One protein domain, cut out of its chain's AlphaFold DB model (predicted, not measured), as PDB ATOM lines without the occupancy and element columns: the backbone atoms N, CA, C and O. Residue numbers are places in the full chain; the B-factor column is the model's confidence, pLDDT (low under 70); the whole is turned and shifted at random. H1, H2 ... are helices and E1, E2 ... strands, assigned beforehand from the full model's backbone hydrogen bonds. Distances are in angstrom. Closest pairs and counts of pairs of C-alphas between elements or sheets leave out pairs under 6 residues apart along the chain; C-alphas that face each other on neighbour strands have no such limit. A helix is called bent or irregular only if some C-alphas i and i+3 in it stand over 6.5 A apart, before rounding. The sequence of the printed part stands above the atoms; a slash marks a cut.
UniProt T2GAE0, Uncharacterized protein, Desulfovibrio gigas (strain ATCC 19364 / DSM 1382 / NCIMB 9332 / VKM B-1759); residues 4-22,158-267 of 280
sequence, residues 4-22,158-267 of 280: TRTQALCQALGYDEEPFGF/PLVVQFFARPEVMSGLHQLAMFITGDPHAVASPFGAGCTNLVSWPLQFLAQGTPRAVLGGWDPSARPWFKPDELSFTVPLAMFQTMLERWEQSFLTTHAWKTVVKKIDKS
ATOM      1  N   THR A   4     154.477 145.017 127.676       94.50
ATOM      2  CA  THR A   4     154.496 143.702 127.020       94.50
ATOM      3  C   THR A   4     154.739 142.587 128.032       94.50
ATOM      4  O   THR A   4     153.973 141.623 128.089       94.50
ATOM      5  N   ARG A   5     155.761 142.723 128.891       96.88
ATOM      6  CA  ARG A   5     156.012 141.744 129.962       96.88
ATOM      7  C   ARG A   5     154.873 141.703 130.970       96.88
ATOM      8  O   ARG A   5     154.508 140.623 131.432       96.88
ATOM      9  N   THR A   6     154.294 142.859 131.289       97.38
ATOM     10  CA  THR A   6     153.148 142.953 132.204       97.38
ATOM     11  C   THR A   6     151.954 142.171 131.670       97.38
ATOM     12  O   THR A   6     151.380 141.362 132.398       97.38
ATOM     13  N   GLN A   7     151.619 142.342 130.390       97.31
ATOM     14  CA  GLN A   7     150.550 141.592 129.731       97.31
ATOM     15  C   GLN A   7     150.835 140.087 129.714       97.31
ATOM     16  O   GLN A   7     149.945 139.303 130.040       97.31
ATOM     17  N   ALA A   8     152.072 139.679 129.411       98.19
ATOM     18  CA  ALA A   8     152.463 138.270 129.409       98.19
ATOM     19  C   ALA A   8     152.301 137.619 130.796       98.19
ATOM     20  O   ALA A   8     151.709 136.544 130.906       98.19
ATOM     21  N   LEU A   9     152.743 138.296 131.864       98.56
ATOM     22  CA  LEU A   9     152.543 137.825 133.237       98.56
ATOM     23  C   LEU A   9     151.050 137.754 133.600       98.56
ATOM     24  O   LEU A   9     150.606 136.749 134.152       98.56
ATOM     25  N   CYS A  10     150.263 138.787 133.280       98.44
ATOM     26  CA  CYS A  10     148.823 138.797 133.565       98.44
ATOM     27  C   CYS A  10     148.107 137.650 132.843       98.44
ATOM     28  O   CYS A  10     147.333 136.918 133.461       98.44
ATOM     29  N   GLN A  11     148.436 137.418 131.571       98.19
ATOM     30  CA  GLN A  11     147.914 136.297 130.799       98.19
ATOM     31  C   GLN A  11     148.293 134.951 131.429       98.19
ATOM     32  O   GLN A  11     147.431 134.083 131.575       98.19
ATOM     33  N   ALA A  12     149.552 134.777 131.841       98.44
ATOM     34  CA  ALA A  12     150.013 133.558 132.497       98.44
ATOM     35  C   ALA A  12     149.291 133.306 133.826       98.44
ATOM     36  O   ALA A  12     148.901 132.174 134.106       98.44
ATOM     37  N   LEU A  13     149.053 134.352 134.619       98.44
ATOM     38  CA  LEU A  13     148.282 134.292 135.864       98.44
ATOM     39  C   LEU A  13     146.779 134.074 135.637       98.44
ATOM     40  O   LEU A  13     146.056 133.772 136.586       98.44
ATOM     41  N   GLY A  14     146.294 134.248 134.407       97.44
ATOM     42  CA  GLY A  14     144.870 134.310 134.115       97.44
ATOM     43  C   GLY A  14     144.194 135.532 134.741       97.44
ATOM     44  O   GLY A  14     143.012 135.453 135.055       97.44
ATOM     45  N   TYR A  15     144.912 136.639 134.931       97.69
ATOM     46  CA  TYR A  15     144.374 137.932 135.360       97.69
ATOM     47  C   TYR A  15     143.846 138.706 134.138       97.69
ATOM     48  O   TYR A  15     144.538 138.795 133.127       97.69
ATOM     49  N   ASP A  16     142.611 139.208 134.203       92.94
ATOM     50  CA  ASP A  16     141.879 139.853 133.094       92.94
ATOM     51  C   ASP A  16     141.675 141.360 133.259       92.94
ATOM     52  O   ASP A  16     141.014 141.987 132.433       92.94
ATOM     53  N   GLU A  17     142.248 141.946 134.301       94.00
ATOM     54  CA  GLU A  17     142.288 143.390 134.482       94.00
ATOM     55  C   GLU A  17     143.714 143.902 134.290       94.00
ATOM     56  O   GLU A  17     144.687 143.147 134.278       94.00
ATOM     57  N   GLU A  18     143.851 145.212 134.145       95.88
ATOM     58  CA  GLU A  18     145.159 145.840 134.201       95.88
ATOM     59  C   GLU A  18     145.564 146.062 135.668       95.88
ATOM     60  O   GLU A  18     144.745 146.550 136.457       95.88
ATOM     61  N   PRO A  19     146.795 145.711 136.087       98.25
ATOM     62  CA  PRO A  19     147.253 146.037 137.429       98.25
ATOM     63  C   PRO A  19     147.315 147.554 137.616       98.25
ATOM     64  O   PRO A  19     147.661 148.298 136.695       98.25
ATOM     65  N   PHE A  20     147.008 148.017 138.823       98.50
ATOM     66  CA  PHE A  20     147.131 149.428 139.179       98.50
ATOM     67  C   PHE A  20     148.485 149.688 139.831       98.50
ATOM     68  O   PHE A  20     148.957 148.891 140.633       98.50
ATOM     69  N   GLY A  21     149.108 150.814 139.514       98.62
ATOM     70  CA  GLY A  21     150.231 151.354 140.268       98.62
ATOM     71  C   GLY A  21     149.769 152.420 141.258       98.62
ATOM     72  O   GLY A  21     148.754 153.087 141.041       98.62
ATOM     73  N   PHE A  22     150.546 152.603 142.323       98.81
ATOM     74  CA  PHE A  22     150.376 153.690 143.285       98.81
ATOM     75  C   PHE A  22     151.647 154.531 143.397       98.81
ATOM     76  O   PHE A  22     152.730 153.971 143.552       98.81
ATOM     77  N   PRO A 158     155.763 153.776 140.028       97.94
ATOM     78  CA  PRO A 158     154.891 153.302 141.093       97.94
ATOM     79  C   PRO A 158     155.725 152.769 142.263       97.94
ATOM     80  O   PRO A 158     156.710 152.066 142.071       97.94
ATOM     81  N   LEU A 159     155.313 153.047 143.493       98.50
ATOM     82  CA  LEU A 159     155.916 152.459 144.692       98.50
ATOM     83  C   LEU A 159     155.477 150.998 144.865       98.50
ATOM     84  O   LEU A 159     156.260 150.131 145.264       98.50
ATOM     85  N   VAL A 160     154.211 150.724 144.545       98.81
ATOM     86  CA  VAL A 160     153.591 149.400 144.635       98.81
ATOM     87  C   VAL A 160     152.659 149.153 143.448       98.81
ATOM     88  O   VAL A 160     152.136 150.095 142.849       98.81
ATOM     89  N   VAL A 161     152.439 147.876 143.142       98.81
ATOM     90  CA  VAL A 161     151.534 147.375 142.102       98.81
ATOM     91  C   VAL A 161     150.424 146.553 142.747       98.81
ATOM     92  O   VAL A 161     150.685 145.729 143.618       98.81
ATOM     93  N   GLN A 162     149.183 146.774 142.337       98.81
ATOM     94  CA  GLN A 162     147.975 146.290 142.990       98.81
ATOM     95  C   GLN A 162     147.138 145.466 142.013       98.81
ATOM     96  O   GLN A 162     146.808 145.910 140.912       98.81
ATOM     97  N   PHE A 163     146.770 144.271 142.456       98.81
ATOM     98  CA  PHE A 163     145.899 143.338 141.756       98.81
ATOM     99  C   PHE A 163     144.605 143.167 142.537       98.81
ATOM    100  O   PHE A 163     144.615 143.161 143.768       98.81
ATOM    101  N   PHE A 164     143.508 142.949 141.823       98.44
ATOM    102  CA  PHE A 164     142.206 142.687 142.420       98.44
ATOM    103  C   PHE A 164     141.569 141.487 141.742       98.44
ATOM    104  O   PHE A 164     141.156 141.555 140.591       98.44
ATOM    105  N   ALA A 165     141.541 140.353 142.428       97.50
ATOM    106  CA  ALA A 165     141.147 139.099 141.806       97.50
ATOM    107  C   ALA A 165     140.573 138.101 142.810       97.50
ATOM    108  O   ALA A 165     140.603 138.294 144.027       97.50
ATOM    109  N   ARG A 166     140.063 137.002 142.265       96.88
ATOM    110  CA  ARG A 166     139.580 135.847 143.020       96.88
ATOM    111  C   ARG A 166     140.728 134.950 143.498       96.88
ATOM    112  O   ARG A 166     141.834 135.035 142.947       96.88
ATOM    113  N   PRO A 167     140.480 134.051 144.472       96.38
ATOM    114  CA  PRO A 167     141.503 133.186 145.054       96.38
ATOM    115  C   PRO A 167     142.350 132.385 144.055       96.38
ATOM    116  O   PRO A 167     143.514 132.111 144.333       96.38
ATOM    117  N   GLU A 168     141.817 132.018 142.887       97.38
ATOM    118  CA  GLU A 168     142.569 131.256 141.888       97.38
ATOM    119  C   GLU A 168     143.753 132.059 141.329       97.38
ATOM    120  O   GLU A 168     144.878 131.560 141.334       97.38
ATOM    121  N   VAL A 169     143.534 133.316 140.930       98.25
ATOM    122  CA  VAL A 169     144.607 134.223 140.475       98.25
ATOM    123  C   VAL A 169     145.526 134.586 141.644       98.25
ATOM    124  O   VAL A 169     146.749 134.571 141.507       98.25
ATOM    125  N   MET A 170     144.943 134.834 142.823       98.12
ATOM    126  CA  MET A 170     145.690 135.149 144.047       98.12
ATOM    127  C   MET A 170     146.662 134.036 144.434       98.12
ATOM    128  O   MET A 170     147.776 134.320 144.866       98.12
ATOM    129  N   SER A 171     146.289 132.770 144.224       98.31
ATOM    130  CA  SER A 171     147.188 131.641 144.471       98.31
ATOM    131  C   SER A 171     148.428 131.677 143.571       98.31
ATOM    132  O   SER A 171     149.520 131.339 144.023       98.31
ATOM    133  N   GLY A 172     148.285 132.152 142.329       98.62
ATOM    134  CA  GLY A 172     149.396 132.360 141.405       98.62
ATOM    135  C   GLY A 172     150.346 133.448 141.898       98.62
ATOM    136  O   GLY A 172     151.545 133.213 142.019       98.62
ATOM    137  N   LEU A 173     149.804 134.614 142.257       98.75
ATOM    138  CA  LEU A 173     150.581 135.735 142.798       98.75
ATOM    139  C   LEU A 173     151.315 135.356 144.094       98.75
ATOM    140  O   LEU A 173     152.507 135.629 144.237       98.75
ATOM    141  N   HIS A 174     150.626 134.666 145.006       98.69
ATOM    142  CA  HIS A 174     151.186 134.201 146.274       98.69
ATOM    143  C   HIS A 174     152.365 133.241 146.068       98.69
ATOM    144  O   HIS A 174     153.452 133.448 146.606       98.69
ATOM    145  N   GLN A 175     152.172 132.192 145.263       98.50
ATOM    146  CA  GLN A 175     153.227 131.213 145.001       98.50
ATOM    147  C   GLN A 175     154.377 131.815 144.190       98.50
ATOM    148  O   GLN A 175     155.529 131.427 144.384       98.50
ATOM    149  N   LEU A 176     154.089 132.776 143.307       98.81
ATOM    150  CA  LEU A 176     155.123 133.468 142.549       98.81
ATOM    151  C   LEU A 176     155.993 134.333 143.464       98.81
ATOM    152  O   LEU A 176     157.207 134.320 143.290       98.81
ATOM    153  N   ALA A 177     155.410 135.001 144.468       98.62
ATOM    154  CA  ALA A 177     156.168 135.745 145.476       98.62
ATOM    155  C   ALA A 177     157.171 134.836 146.209       98.62
ATOM    156  O   ALA A 177     158.353 135.175 146.287       98.62
ATOM    157  N   MET A 178     156.747 133.646 146.649       98.44
ATOM    158  CA  MET A 178     157.656 132.640 147.222       98.44
ATOM    159  C   MET A 178     158.720 132.186 146.212       98.44
ATOM    160  O   MET A 178     159.897 132.116 146.542       98.44
ATOM    161  N   PHE A 179     158.343 131.904 144.963       98.62
ATOM    162  CA  PHE A 179     159.290 131.446 143.941       98.62
ATOM    163  C   PHE A 179     160.424 132.451 143.685       98.62
ATOM    164  O   PHE A 179     161.583 132.057 143.541       98.62
ATOM    165  N   ILE A 180     160.106 133.748 143.617       98.44
ATOM    166  CA  ILE A 180     161.117 134.764 143.311       98.44
ATOM    167  C   ILE A 180     161.976 135.141 144.520       98.44
ATOM    168  O   ILE A 180     163.148 135.464 144.325       98.44
ATOM    169  N   THR A 181     161.422 135.084 145.733       97.75
ATOM    170  CA  THR A 181     162.117 135.496 146.966       97.75
ATOM    171  C   THR A 181     162.808 134.343 147.688       97.75
ATOM    172  O   THR A 181     163.813 134.561 148.354       97.75
ATOM    173  N   GLY A 182     162.277 133.123 147.577       97.88
ATOM    174  CA  GLY A 182     162.649 131.995 148.429       97.88
ATOM    175  C   GLY A 182     162.157 132.111 149.879       97.88
ATOM    176  O   GLY A 182     162.534 131.273 150.696       97.88
ATOM    177  N   ASP A 183     161.337 133.116 150.204       97.75
ATOM    178  CA  ASP A 183     160.858 133.387 151.561       97.75
ATOM    179  C   ASP A 183     159.395 132.925 151.752       97.75
ATOM    180  O   ASP A 183     158.485 133.483 151.127       97.75
ATOM    181  N   PRO A 184     159.119 131.948 152.643       97.19
ATOM    182  CA  PRO A 184     157.754 131.509 152.937       97.19
ATOM    183  C   PRO A 184     156.887 132.592 153.605       97.19
ATOM    184  O   PRO A 184     155.670 132.432 153.685       97.19
ATOM    185  N   HIS A 185     157.485 133.689 154.074       97.31
ATOM    186  CA  HIS A 185     156.813 134.849 154.659       97.31
ATOM    187  C   HIS A 185     156.779 136.072 153.727       97.31
ATOM    188  O   HIS A 185     156.406 137.164 154.167       97.31
ATOM    189  N   ALA A 186     157.089 135.895 152.435       97.88
ATOM    190  CA  ALA A 186     157.073 136.961 151.427       97.88
ATOM    191  C   ALA A 186     155.696 137.620 151.230       97.88
ATOM    192  O   ALA A 186     155.608 138.703 150.645       97.88
ATOM    193  N   VAL A 187     154.620 136.984 151.704       98.75
ATOM    194  CA  VAL A 187     153.257 137.522 151.692       98.75
ATOM    195  C   VAL A 187     152.754 137.685 153.124       98.75
ATOM    196  O   VAL A 187     152.783 136.747 153.919       98.75
ATOM    197  N   ALA A 188     152.238 138.868 153.443       98.56
ATOM    198  CA  ALA A 188     151.543 139.152 154.692       98.56
ATOM    199  C   ALA A 188     150.051 139.416 154.440       98.56
ATOM    200  O   ALA A 188     149.673 139.946 153.399       98.56
ATOM    201  N   SER A 189     149.202 139.101 155.420       98.50
ATOM    202  CA  SER A 189     147.775 139.457 155.415       98.50
ATOM    203  C   SER A 189     147.385 140.160 156.725       98.50
ATOM    204  O   SER A 189     146.655 139.588 157.537       98.50
ATOM    205  N   PRO A 190     147.932 141.360 156.993       97.62
ATOM    206  CA  PRO A 190     147.709 142.079 158.242       97.62
ATOM    207  C   PRO A 190     146.305 142.701 158.322       97.62
ATOM    208  O   PRO A 190     145.698 143.055 157.307       97.62
ATOM    209  N   PHE A 191     145.820 142.892 159.554       97.38
ATOM    210  CA  PHE A 191     144.604 143.660 159.839       97.38
ATOM    211  C   PHE A 191     144.742 145.111 159.351       97.38
ATOM    212  O   PHE A 191     145.811 145.712 159.450       97.38
ATOM    213  N   GLY A 192     143.659 145.693 158.843       95.88
ATOM    214  CA  GLY A 192     143.608 147.102 158.469       95.88
ATOM    215  C   GLY A 192     142.437 147.419 157.554       95.88
ATOM    216  O   GLY A 192     141.737 146.519 157.088       95.88
ATOM    217  N   ALA A 193     142.246 148.709 157.287       96.19
ATOM    218  CA  ALA A 193     141.299 149.160 156.281       96.19
ATOM    219  C   ALA A 193     141.796 148.792 154.875       96.19
ATOM    220  O   ALA A 193     142.987 148.527 154.665       96.19
ATOM    221  N   GLY A 194     140.913 148.855 153.875       96.94
ATOM    222  CA  GLY A 194     141.303 148.555 152.493       96.94
ATOM    223  C   GLY A 194     142.507 149.388 152.014       96.94
ATOM    224  O   GLY A 194     143.453 148.846 151.447       96.94
ATOM    225  N   CYS A 195     142.532 150.696 152.304       97.12
ATOM    226  CA  CYS A 195     143.644 151.576 151.925       97.12
ATOM    227  C   CYS A 195     144.927 151.306 152.732       97.12
ATOM    228  O   CYS A 195     146.021 151.500 152.206       97.12
ATOM    229  N   THR A 196     144.820 150.769 153.953       98.00
ATOM    230  CA  THR A 196     145.976 150.286 154.721       98.00
ATOM    231  C   THR A 196     146.651 149.110 154.015       98.00
ATOM    232  O   THR A 196     147.875 149.083 153.904       98.00
ATOM    233  N   ASN A 197     145.873 148.143 153.504       98.44
ATOM    234  CA  ASN A 197     146.419 146.981 152.792       98.44
ATOM    235  C   ASN A 197     146.966 147.330 151.397       98.44
ATOM    236  O   ASN A 197     147.905 146.682 150.935       98.44
ATOM    237  N   LEU A 198     146.398 148.339 150.729       98.69
ATOM    238  CA  LEU A 198     146.878 148.802 149.423       98.69
ATOM    239  C   LEU A 198     148.127 149.690 149.503       98.69
ATOM    240  O   LEU A 198     148.860 149.780 148.521       98.69
ATOM    241  N   VAL A 199     148.357 150.380 150.627       98.62
ATOM    242  CA  VAL A 199     149.399 151.417 150.714       98.62
ATOM    243  C   VAL A 199     150.222 151.321 151.994       98.62
ATOM    244  O   VAL A 199     151.414 151.039 151.916       98.62
ATOM    245  N   SER A 200     149.634 151.534 153.175       98.44
ATOM    246  CA  SER A 200     150.434 151.717 154.399       98.44
ATOM    247  C   SER A 200     151.276 150.491 154.747       98.44
ATOM    248  O   SER A 200     152.471 150.628 154.978       98.44
ATOM    249  N   TRP A 201     150.682 149.293 154.745       98.56
ATOM    250  CA  TRP A 201     151.396 148.056 155.065       98.56
ATOM    251  C   TRP A 201     152.538 147.725 154.099       98.56
ATOM    252  O   TRP A 201     153.652 147.509 154.577       98.56
ATOM    253  N   PRO A 202     152.332 147.691 152.764       98.38
ATOM    254  CA  PRO A 202     153.434 147.388 151.857       98.38
ATOM    255  C   PRO A 202     154.549 148.447 151.915       98.38
ATOM    256  O   PRO A 202     155.721 148.081 151.857       98.38
ATOM    257  N   LEU A 203     154.222 149.735 152.102       98.56
ATOM    258  CA  LEU A 203     155.233 150.786 152.271       98.56
ATOM    259  C   LEU A 203     155.978 150.692 153.612       98.56
ATOM    260  O   LEU A 203     157.186 150.909 153.650       98.56
ATOM    261  N   GLN A 204     155.296 150.319 154.697       98.00
ATOM    262  CA  GLN A 204     155.921 150.043 155.995       98.00
ATOM    263  C   GLN A 204     156.925 148.894 155.899       98.00
ATOM    264  O   GLN A 204     158.080 149.041 156.291       98.00
ATOM    265  N   PHE A 205     156.526 147.769 155.301       98.06
ATOM    266  CA  PHE A 205     157.422 146.630 155.091       98.06
ATOM    267  C   PHE A 205     158.642 146.988 154.236       98.06
ATOM    268  O   PHE A 205     159.744 146.513 154.511       98.06
ATOM    269  N   LEU A 206     158.467 147.856 153.233       96.50
ATOM    270  CA  LEU A 206     159.576 148.395 152.449       96.50
ATOM    271  C   LEU A 206     160.525 149.248 153.299       96.50
ATOM    272  O   LEU A 206     161.732 149.019 153.265       96.50
ATOM    273  N   ALA A 207     159.997 150.190 154.084       96.88
ATOM    274  CA  ALA A 207     160.805 151.056 154.945       96.88
ATOM    275  C   ALA A 207     161.559 150.285 156.042       96.88
ATOM    276  O   ALA A 207     162.652 150.684 156.434       96.88
ATOM    277  N   GLN A 208     161.010 149.159 156.500       96.62
ATOM    278  CA  GLN A 208     161.633 148.272 157.488       96.62
ATOM    279  C   GLN A 208     162.708 147.345 156.889       96.62
ATOM    280  O   GLN A 208     163.339 146.585 157.620       96.62
ATOM    281  N   GLY A 209     162.920 147.371 155.567       96.31
ATOM    282  CA  GLY A 209     163.877 146.488 154.894       96.31
ATOM    283  C   GLY A 209     163.414 145.031 154.789       96.31
ATOM    284  O   GLY A 209     164.214 144.154 154.475       96.31
ATOM    285  N   THR A 210     162.126 144.760 155.018       96.19
ATOM    286  CA  THR A 210     161.520 143.425 154.921       96.19
ATOM    287  C   THR A 210     160.369 143.447 153.913       96.19
ATOM    288  O   THR A 210     159.214 143.301 154.316       96.19
ATOM    289  N   PRO A 211     160.631 143.684 152.613       96.75
ATOM    290  CA  PRO A 211     159.579 143.875 151.621       96.75
ATOM    291  C   PRO A 211     158.683 142.638 151.523       96.75
ATOM    292  O   PRO A 211     159.152 141.535 151.252       96.75
ATOM    293  N   ARG A 212     157.376 142.838 151.703       98.56
ATOM    294  CA  ARG A 212     156.356 141.791 151.571       98.56
ATOM    295  C   ARG A 212     155.267 142.245 150.620       98.56
ATOM    296  O   ARG A 212     154.886 143.417 150.622       98.56
ATOM    297  N   ALA A 213     154.733 141.307 149.848       98.75
ATOM    298  CA  ALA A 213     153.432 141.503 149.240       98.75
ATOM    299  C   ALA A 213     152.344 141.464 150.325       98.75
ATOM    300  O   ALA A 213     152.494 140.805 151.356       98.75
ATOM    301  N   VAL A 214     151.241 142.169 150.099       98.88
ATOM    302  CA  VAL A 214     150.147 142.309 151.059       98.88
ATOM    303  C   VAL A 214     148.851 141.808 150.446       98.88
ATOM    304  O   VAL A 214     148.349 142.381 149.480       98.88
ATOM    305  N   LEU A 215     148.302 140.747 151.032       98.75
ATOM    306  CA  LEU A 215     146.955 140.254 150.770       98.75
ATOM    307  C   LEU A 215     145.959 141.023 151.651       98.75
ATOM    308  O   LEU A 215     146.146 141.136 152.862       98.75
ATOM    309  N   GLY A 216     144.898 141.549 151.045       98.19
ATOM    310  CA  GLY A 216     143.915 142.399 151.715       98.19
ATOM    311  C   GLY A 216     142.518 142.298 151.110       98.19
ATOM    312  O   GLY A 216     142.217 141.384 150.345       98.19
ATOM    313  N   GLY A 217     141.665 143.271 151.438       96.19
ATOM    314  CA  GLY A 217     140.250 143.271 151.041       96.19
ATOM    315  C   GLY A 217     139.324 142.637 152.084       96.19
ATOM    316  O   GLY A 217     138.212 142.231 151.745       96.19
ATOM    317  N   TRP A 218     139.790 142.555 153.336       95.81
ATOM    318  CA  TRP A 218     139.072 141.988 154.483       95.81
ATOM    319  C   TRP A 218     138.140 142.985 155.182       95.81
ATOM    320  O   TRP A 218     137.153 142.575 155.780       95.81
ATOM    321  N   ASP A 219     138.459 144.278 155.094       95.75
ATOM    322  CA  ASP A 219     137.739 145.387 155.724       95.75
ATOM    323  C   ASP A 219     136.252 145.428 155.309       95.75
ATOM    324  O   ASP A 219     135.965 145.731 154.142       95.75
ATOM    325  N   PRO A 220     135.298 145.167 156.232       95.75
ATOM    326  CA  PRO A 220     133.868 145.181 155.925       95.75
ATOM    327  C   PRO A 220     133.382 146.527 155.374       95.75
ATOM    328  O   PRO A 220     132.522 146.544 154.493       95.75
ATOM    329  N   SER A 221     133.985 147.641 155.796       92.31
ATOM    330  CA  SER A 221     133.643 148.993 155.339       92.31
ATOM    331  C   SER A 221     134.142 149.270 153.912       92.31
ATOM    332  O   SER A 221     133.624 150.149 153.213       92.31
ATOM    333  N   ALA A 222     135.110 148.485 153.426       95.81
ATOM    334  CA  ALA A 222     135.589 148.511 152.046       95.81
ATOM    335  C   ALA A 222     134.900 147.486 151.130       95.81
ATOM    336  O   ALA A 222     134.860 147.709 149.918       95.81
ATOM    337  N   ARG A 223     134.335 146.396 151.676       95.75
ATOM    338  CA  ARG A 223     133.689 145.317 150.899       95.75
ATOM    339  C   ARG A 223     132.655 145.776 149.863       95.75
ATOM    340  O   ARG A 223     132.628 145.139 148.812       95.75
ATOM    341  N   PRO A 224     131.860 146.855 150.058       96.56
ATOM    342  CA  PRO A 224     130.941 147.342 149.023       96.56
ATOM    343  C   PRO A 224     131.601 147.708 147.684       96.56
ATOM    344  O   PRO A 224     130.910 147.818 146.676       96.56
ATOM    345  N   TRP A 225     132.923 147.903 147.663       97.12
ATOM    346  CA  TRP A 225     133.700 148.289 146.479       97.12
ATOM    347  C   TRP A 225     134.537 147.141 145.897       97.12
ATOM    348  O   TRP A 225     135.362 147.364 145.015       97.12
ATOM    349  N   PHE A 226     134.329 145.917 146.385       96.12
ATOM    350  CA  PHE A 226     134.901 144.690 145.838       96.12
ATOM    351  C   PHE A 226     133.791 143.849 145.208       96.12
ATOM    352  O   PHE A 226     132.637 143.887 145.640       96.12
ATOM    353  N   LYS A 227     134.138 143.017 144.222       94.12
ATOM    354  CA  LYS A 227     133.232 141.928 143.816       94.12
ATOM    355  C   LYS A 227     133.044 140.954 144.995       94.12
ATOM    356  O   LYS A 227     133.936 140.872 145.847       94.12
ATOM    357  N   PRO A 228     131.943 140.175 145.038       92.06
ATOM    358  CA  PRO A 228     131.624 139.304 146.174       92.06
ATOM    359  C   PRO A 228     132.787 138.429 146.657       92.06
ATOM    360  O   PRO A 228     132.976 138.276 147.860       92.06
ATOM    361  N   ASP A 229     133.600 137.928 145.729       92.00
ATOM    362  CA  ASP A 229     134.713 137.011 145.965       92.00
ATOM    363  C   ASP A 229     136.088 137.569 145.544       92.00
ATOM    364  O   ASP A 229     137.053 136.821 145.384       92.00
ATOM    365  N   GLU A 230     136.189 138.886 145.366       96.00
ATOM    366  CA  GLU A 230     137.441 139.571 145.033       96.00
ATOM    367  C   GLU A 230     138.201 139.991 146.297       96.00
ATOM    368  O   GLU A 230     137.613 140.500 147.255       96.00
ATOM    369  N   LEU A 231     139.519 139.805 146.270       98.06
ATOM    370  CA  LEU A 231     140.493 140.301 147.244       98.06
ATOM    371  C   LEU A 231     141.503 141.214 146.543       98.06
ATOM    372  O   LEU A 231     141.561 141.256 145.315       98.06
ATOM    373  N   SER A 232     142.319 141.925 147.322       98.62
ATOM    374  CA  SER A 232     143.434 142.724 146.803       98.62
ATOM    375  C   SER A 232     144.776 142.061 147.092       98.62
ATOM    376  O   SER A 232     144.963 141.522 148.183       98.62
ATOM    377  N   PHE A 233     145.735 142.193 146.183       98.88
ATOM    378  CA  PHE A 233     147.123 141.784 146.390       98.88
ATOM    379  C   PHE A 233     148.062 142.889 145.932       98.88
ATOM    380  O   PHE A 233     148.080 143.245 144.756       98.88
ATOM    381  N   THR A 234     148.828 143.437 146.867       98.88
ATOM    382  CA  THR A 234     149.720 144.569 146.619       98.88
ATOM    383  C   THR A 234     151.166 144.133 146.712       98.88
ATOM    384  O   THR A 234     151.561 143.505 147.688       98.88
ATOM    385  N   VAL A 235     151.971 144.484 145.721       98.62
ATOM    386  CA  VAL A 235     153.347 144.026 145.554       98.62
ATOM    387  C   VAL A 235     154.271 145.238 145.474       98.62
ATOM    388  O   VAL A 235     154.001 146.139 144.680       98.62
ATOM    389  N   PRO A 236     155.373 145.291 146.239       98.62
ATOM    390  CA  PRO A 236     156.424 146.277 146.009       98.62
ATOM    391  C   PRO A 236     156.937 146.264 144.567       98.62
ATOM    392  O   PRO A 236     157.119 145.185 144.002       98.62
ATOM    393  N   LEU A 237     157.235 147.433 143.986       98.44
ATOM    394  CA  LEU A 237     157.656 147.513 142.582       98.44
ATOM    395  C   LEU A 237     158.842 146.593 142.258       98.44
ATOM    396  O   LEU A 237     158.785 145.860 141.276       98.44
ATOM    397  N   ALA A 238     159.881 146.581 143.097       98.06
ATOM    398  CA  ALA A 238     161.058 145.737 142.877       98.06
ATOM    399  C   ALA A 238     160.698 144.241 142.825       98.06
ATOM    400  O   ALA A 238     161.159 143.509 141.951       98.06
ATOM    401  N   MET A 239     159.805 143.794 143.715       98.62
ATOM    402  CA  MET A 239     159.308 142.418 143.710       98.62
ATOM    403  C   MET A 239     158.511 142.136 142.428       98.62
ATOM    404  O   MET A 239     158.721 141.103 141.797       98.62
ATOM    405  N   PHE A 240     157.649 143.062 141.999       98.69
ATOM    406  CA  PHE A 240     156.901 142.933 140.748       98.69
ATOM    407  C   PHE A 240     157.821 142.872 139.516       98.69
ATOM    408  O   PHE A 240     157.616 142.029 138.648       98.69
ATOM    409  N   GLN A 241     158.881 143.680 139.453       98.50
ATOM    410  CA  GLN A 241     159.878 143.617 138.375       98.50
ATOM    411  C   GLN A 241     160.551 142.239 138.310       98.50
ATOM    412  O   GLN A 241     160.629 141.640 137.239       98.50
ATOM    413  N   THR A 242     160.931 141.670 139.458       98.44
ATOM    414  CA  THR A 242     161.466 140.303 139.506       98.44
ATOM    415  C   THR A 242     160.429 139.258 139.069       98.44
ATOM    416  O   THR A 242     160.790 138.275 138.418       98.44
ATOM    417  N   MET A 243     159.137 139.456 139.371       98.62
ATOM    418  CA  MET A 243     158.066 138.606 138.830       98.62
ATOM    419  C   MET A 243     158.044 138.664 137.298       98.62
ATOM    420  O   MET A 243     158.041 137.614 136.659       98.62
ATOM    421  N   LEU A 244     158.091 139.863 136.703       98.56
ATOM    422  CA  LEU A 244     158.108 140.045 135.245       98.56
ATOM    423  C   LEU A 244     159.297 139.345 134.574       98.56
ATOM    424  O   LEU A 244     159.152 138.811 133.479       98.56
ATOM    425  N   GLU A 245     160.459 139.338 135.221       98.38
ATOM    426  CA  GLU A 245     161.682 138.733 134.687       98.38
ATOM    427  C   GLU A 245     161.707 137.205 134.782       98.38
ATOM    428  O   GLU A 245     162.327 136.547 133.947       98.38
ATOM    429  N   ARG A 246     161.084 136.626 135.817       98.44
ATOM    430  CA  ARG A 246     161.329 135.224 136.201       98.44
ATOM    431  C   ARG A 246     160.107 134.318 136.130       98.44
ATOM    432  O   ARG A 246     160.258 133.111 136.321       98.44
ATOM    433  N   TRP A 247     158.910 134.841 135.859       98.56
ATOM    434  CA  TRP A 247     157.686 134.035 135.906       98.56
ATOM    435  C   TRP A 247     157.696 132.837 134.941       98.56
ATOM    436  O   TRP A 247     157.148 131.791 135.289       98.56
ATOM    437  N   GLU A 248     158.352 132.933 133.780       98.44
ATOM    438  CA  GLU A 248     158.439 131.829 132.805       98.44
ATOM    439  C   GLU A 248     159.187 130.605 133.360       98.44
ATOM    440  O   GLU A 248     158.900 129.464 132.994       98.44
ATOM    441  N   GLN A 249     160.110 130.832 134.299       98.44
ATOM    442  CA  GLN A 249     160.879 129.786 134.978       98.44
ATOM    443  C   GLN A 249     160.105 129.158 136.150       98.44
ATOM    444  O   GLN A 249     160.586 128.219 136.782       98.44
ATOM    445  N   SER A 250     158.930 129.700 136.478       98.50
ATOM    446  CA  SER A 250     158.132 129.297 137.634       98.50
ATOM    447  C   SER A 250     157.114 128.202 137.302       98.50
ATOM    448  O   SER A 250     156.954 127.757 136.164       98.50
ATOM    449  N   PHE A 251     156.343 127.801 138.315       98.44
ATOM    450  CA  PHE A 251     155.237 126.856 138.174       98.44
ATOM    451  C   PHE A 251     154.147 127.310 137.181       98.44
ATOM    452  O   PHE A 251     153.377 126.461 136.728       98.44
ATOM    453  N   LEU A 252     154.078 128.597 136.814       98.50
ATOM    454  CA  LEU A 252     153.068 129.139 135.892       98.50
ATOM    455  C   LEU A 252     153.128 128.526 134.481       98.50
ATOM    456  O   LEU A 252     152.128 128.523 133.768       98.50
ATOM    457  N   THR A 253     154.252 127.928 134.076       98.12
ATOM    458  CA  THR A 253     154.383 127.235 132.778       98.12
ATOM    459  C   THR A 253     154.071 125.732 132.850       98.12
ATOM    460  O   THR A 253     154.026 125.036 131.831       98.12
ATOM    461  N   THR A 254     153.796 125.206 134.049       98.25
ATOM    462  CA  THR A 254     153.662 123.763 134.308       98.25
ATOM    463  C   THR A 254     152.244 123.221 134.093       98.25
ATOM    464  O   THR A 254     151.255 123.952 134.023       98.25
ATOM    465  N   HIS A 255     152.114 121.889 134.040       97.19
ATOM    466  CA  HIS A 255     150.809 121.219 133.952       97.19
ATOM    467  C   HIS A 255     149.909 121.473 135.175       97.19
ATOM    468  O   HIS A 255     148.689 121.583 135.029       97.19
ATOM    469  N   ALA A 256     150.497 121.605 136.368       96.81
ATOM    470  CA  ALA A 256     149.744 121.895 137.586       96.81
ATOM    471  C   ALA A 256     149.008 123.238 137.466       96.81
ATOM    472  O   ALA A 256     147.802 123.307 137.711       96.81
ATOM    473  N   TRP A 257     149.692 124.278 136.977       98.38
ATOM    474  CA  TRP A 257     149.075 125.587 136.785       98.38
ATOM    475  C   TRP A 257     148.004 125.598 135.690       98.38
ATOM    476  O   TRP A 257     146.941 126.186 135.884       98.38
ATOM    477  N   LYS A 258     148.186 124.846 134.593       97.25
ATOM    478  CA  LYS A 258     147.139 124.675 133.562       97.25
ATOM    479  C   LYS A 258     145.810 124.168 134.142       97.25
ATOM    480  O   LYS A 258     144.746 124.473 133.604       97.25
ATOM    481  N   THR A 259     145.843 123.411 135.240       97.44
ATOM    482  CA  THR A 259     144.627 122.983 135.953       97.44
ATOM    483  C   THR A 259     143.965 124.135 136.711       97.44
ATOM    484  O   THR A 259     142.737 124.216 136.738       97.44
ATOM    485  N   VAL A 260     144.748 125.054 137.283       98.06
ATOM    486  CA  VAL A 260     144.239 126.270 137.940       98.06
ATOM    487  C   VAL A 260     143.658 127.242 136.916       98.06
ATOM    488  O   VAL A 260     142.561 127.742 137.140       98.06
ATOM    489  N   VAL A 261     144.285 127.416 135.748       97.69
ATOM    490  CA  VAL A 261     143.727 128.231 134.647       97.69
ATOM    491  C   VAL A 261     142.321 127.758 134.255       97.69
ATOM    492  O   VAL A 261     141.395 128.559 134.170       97.69
ATOM    493  N   LYS A 262     142.093 126.439 134.156       97.19
ATOM    494  CA  LYS A 262     140.740 125.892 133.928       97.19
ATOM    495  C   LYS A 262     139.750 126.255 135.045       97.19
ATOM    496  O   LYS A 262     138.557 126.415 134.772       97.19
ATOM    497  N   LYS A 263     140.208 126.355 136.301       96.69
ATOM    498  CA  LYS A 263     139.377 126.815 137.427       96.69
ATOM    499  C   LYS A 263     139.069 128.306 137.326       96.69
ATOM    500  O   LYS A 263     137.915 128.656 137.546       96.69
ATOM    501  N   ILE A 264     140.028 129.138 136.917       96.56
ATOM    502  CA  ILE A 264     139.803 130.565 136.636       96.56
ATOM    503  C   ILE A 264     138.675 130.718 135.604       96.56
ATOM    504  O   ILE A 264     137.698 131.421 135.857       96.56
ATOM    505  N   ASP A 265     138.720 129.971 134.499       95.19
ATOM    506  CA  ASP A 265     137.667 130.020 133.472       95.19
ATOM    507  C   ASP A 265     136.311 129.505 133.974       95.19
ATOM    508  O   ASP A 265     135.246 129.982 133.573       95.19
ATOM    509  N   LYS A 266     136.310 128.485 134.839       94.69
ATOM    510  CA  LYS A 266     135.082 128.008 135.489       94.69
ATOM    511  C   LYS A 266     134.501 129.081 136.416       94.69
ATOM    512  O   LYS A 266     133.295 129.305 136.377       94.69
ATOM    513  N   SER A 267     135.351 129.747 137.191       93.00
ATOM    514  CA  SER A 267     134.991 130.833 138.101       93.00
ATOM    515  C   SER A 267     134.383 132.013 137.334       93.00
ATOM    516  O   SER A 267     133.258 132.416 137.614       93.00
TER     517      SER A 267
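What this domain is: This is residues 4 to 22 and 158 to 267 of the 280 residues of an uncharacterized protein of Desulfovibrio gigas (strain ATCC 19364 / DSM 1382 / NCIMB 9332 / VKM B-1759) (UniProt T2GAE0). A twisted sheet of four strands is covered by H3 on one face and by H2 and H4 on the other, three layers with helices on both faces of a sheet. H1 packs on H2 and H4, and H5 packs on H2, both off the sheet. The printed part has 129 residues, with named elements in the order H1 E1 E2 H2 H3 E3 E4 H4 H5, five helices and four strands, class mixed. The antiparallel sheet runs E1 E2 E4 E3. The whole is compact and rounded, with a radius of gyration of the C-alphas of 13.9 A and spans of 36 by 33 by 27 A.

How they stand to each other: Begin at H1, residues 4 to 13, which is not on the sheet. E1, residues 20 to 22, is an edge strand antiparallel to E2, residues 160 to 165; look for N 20 and O 162, 3.0 A apart. H2, residues 167 to 181, is the hub; it only just touches H1, with 3 pairs of C-alphas within 8 A, the closest Leu 13 and Val 169 at 5.9 A. H2 is on the sheet at a height of 9.9 A. H3, residues 194 to 207, is on the opposite face at a height of 7.6 A and touches no helix. E3, residues 213 to 216, and E4, residues 231 to 236, form a hairpin, with N 214 and O 234 2.8 A apart. E4 is antiparallel to E2, with N 163 and O 233 2.8 A apart. On the local plane H2 stands at 16 degrees to E4 and H3 at 23 degrees, both along the strands. H4, residues 237 to 249, on the same face as H2, stands up from the sheet by 47 degrees. It touches H2 about perpendicular, at 85 degrees, closest C-alphas Ile 180 and Met 243 at 6.6 A, and H1 at Arg 5 and Leu 244, 5.9 A. H5, residues 255 to 267, touches residues 168 to 169 of H2, closest C-alphas Glu 168 and Ile 264 at 6.0 A. Every O i to N i+4 pair is within hydrogen-bond range in H1, against 10 of 11 in H2, 8 of 10 in H3, 7 of 9 in H4 and 8 of 9 in H5.

Where its parts are: Find C-alpha 4, where H1 begins, at (154.496, 143.702, 127.020). H2 spans 20.8 A, H3 19.8 A, H4 19.6 A, H5 19.0 A and E4 17.1 A. H3 and H4 are irregular: C-alphas 198 and 201 are 7.3 A apart, 245 and 248 7.9 A. H5 ends at C-alpha 267, (134.991, 130.833, 138.101).

The domain as a whole: Residues 23 to 157 are not printed; C-alphas 22 and 158 are 5.0 A apart across the cut. The links H2 to H3 and E3 to E4 are long. No printed residue is under 70 in pLDDT.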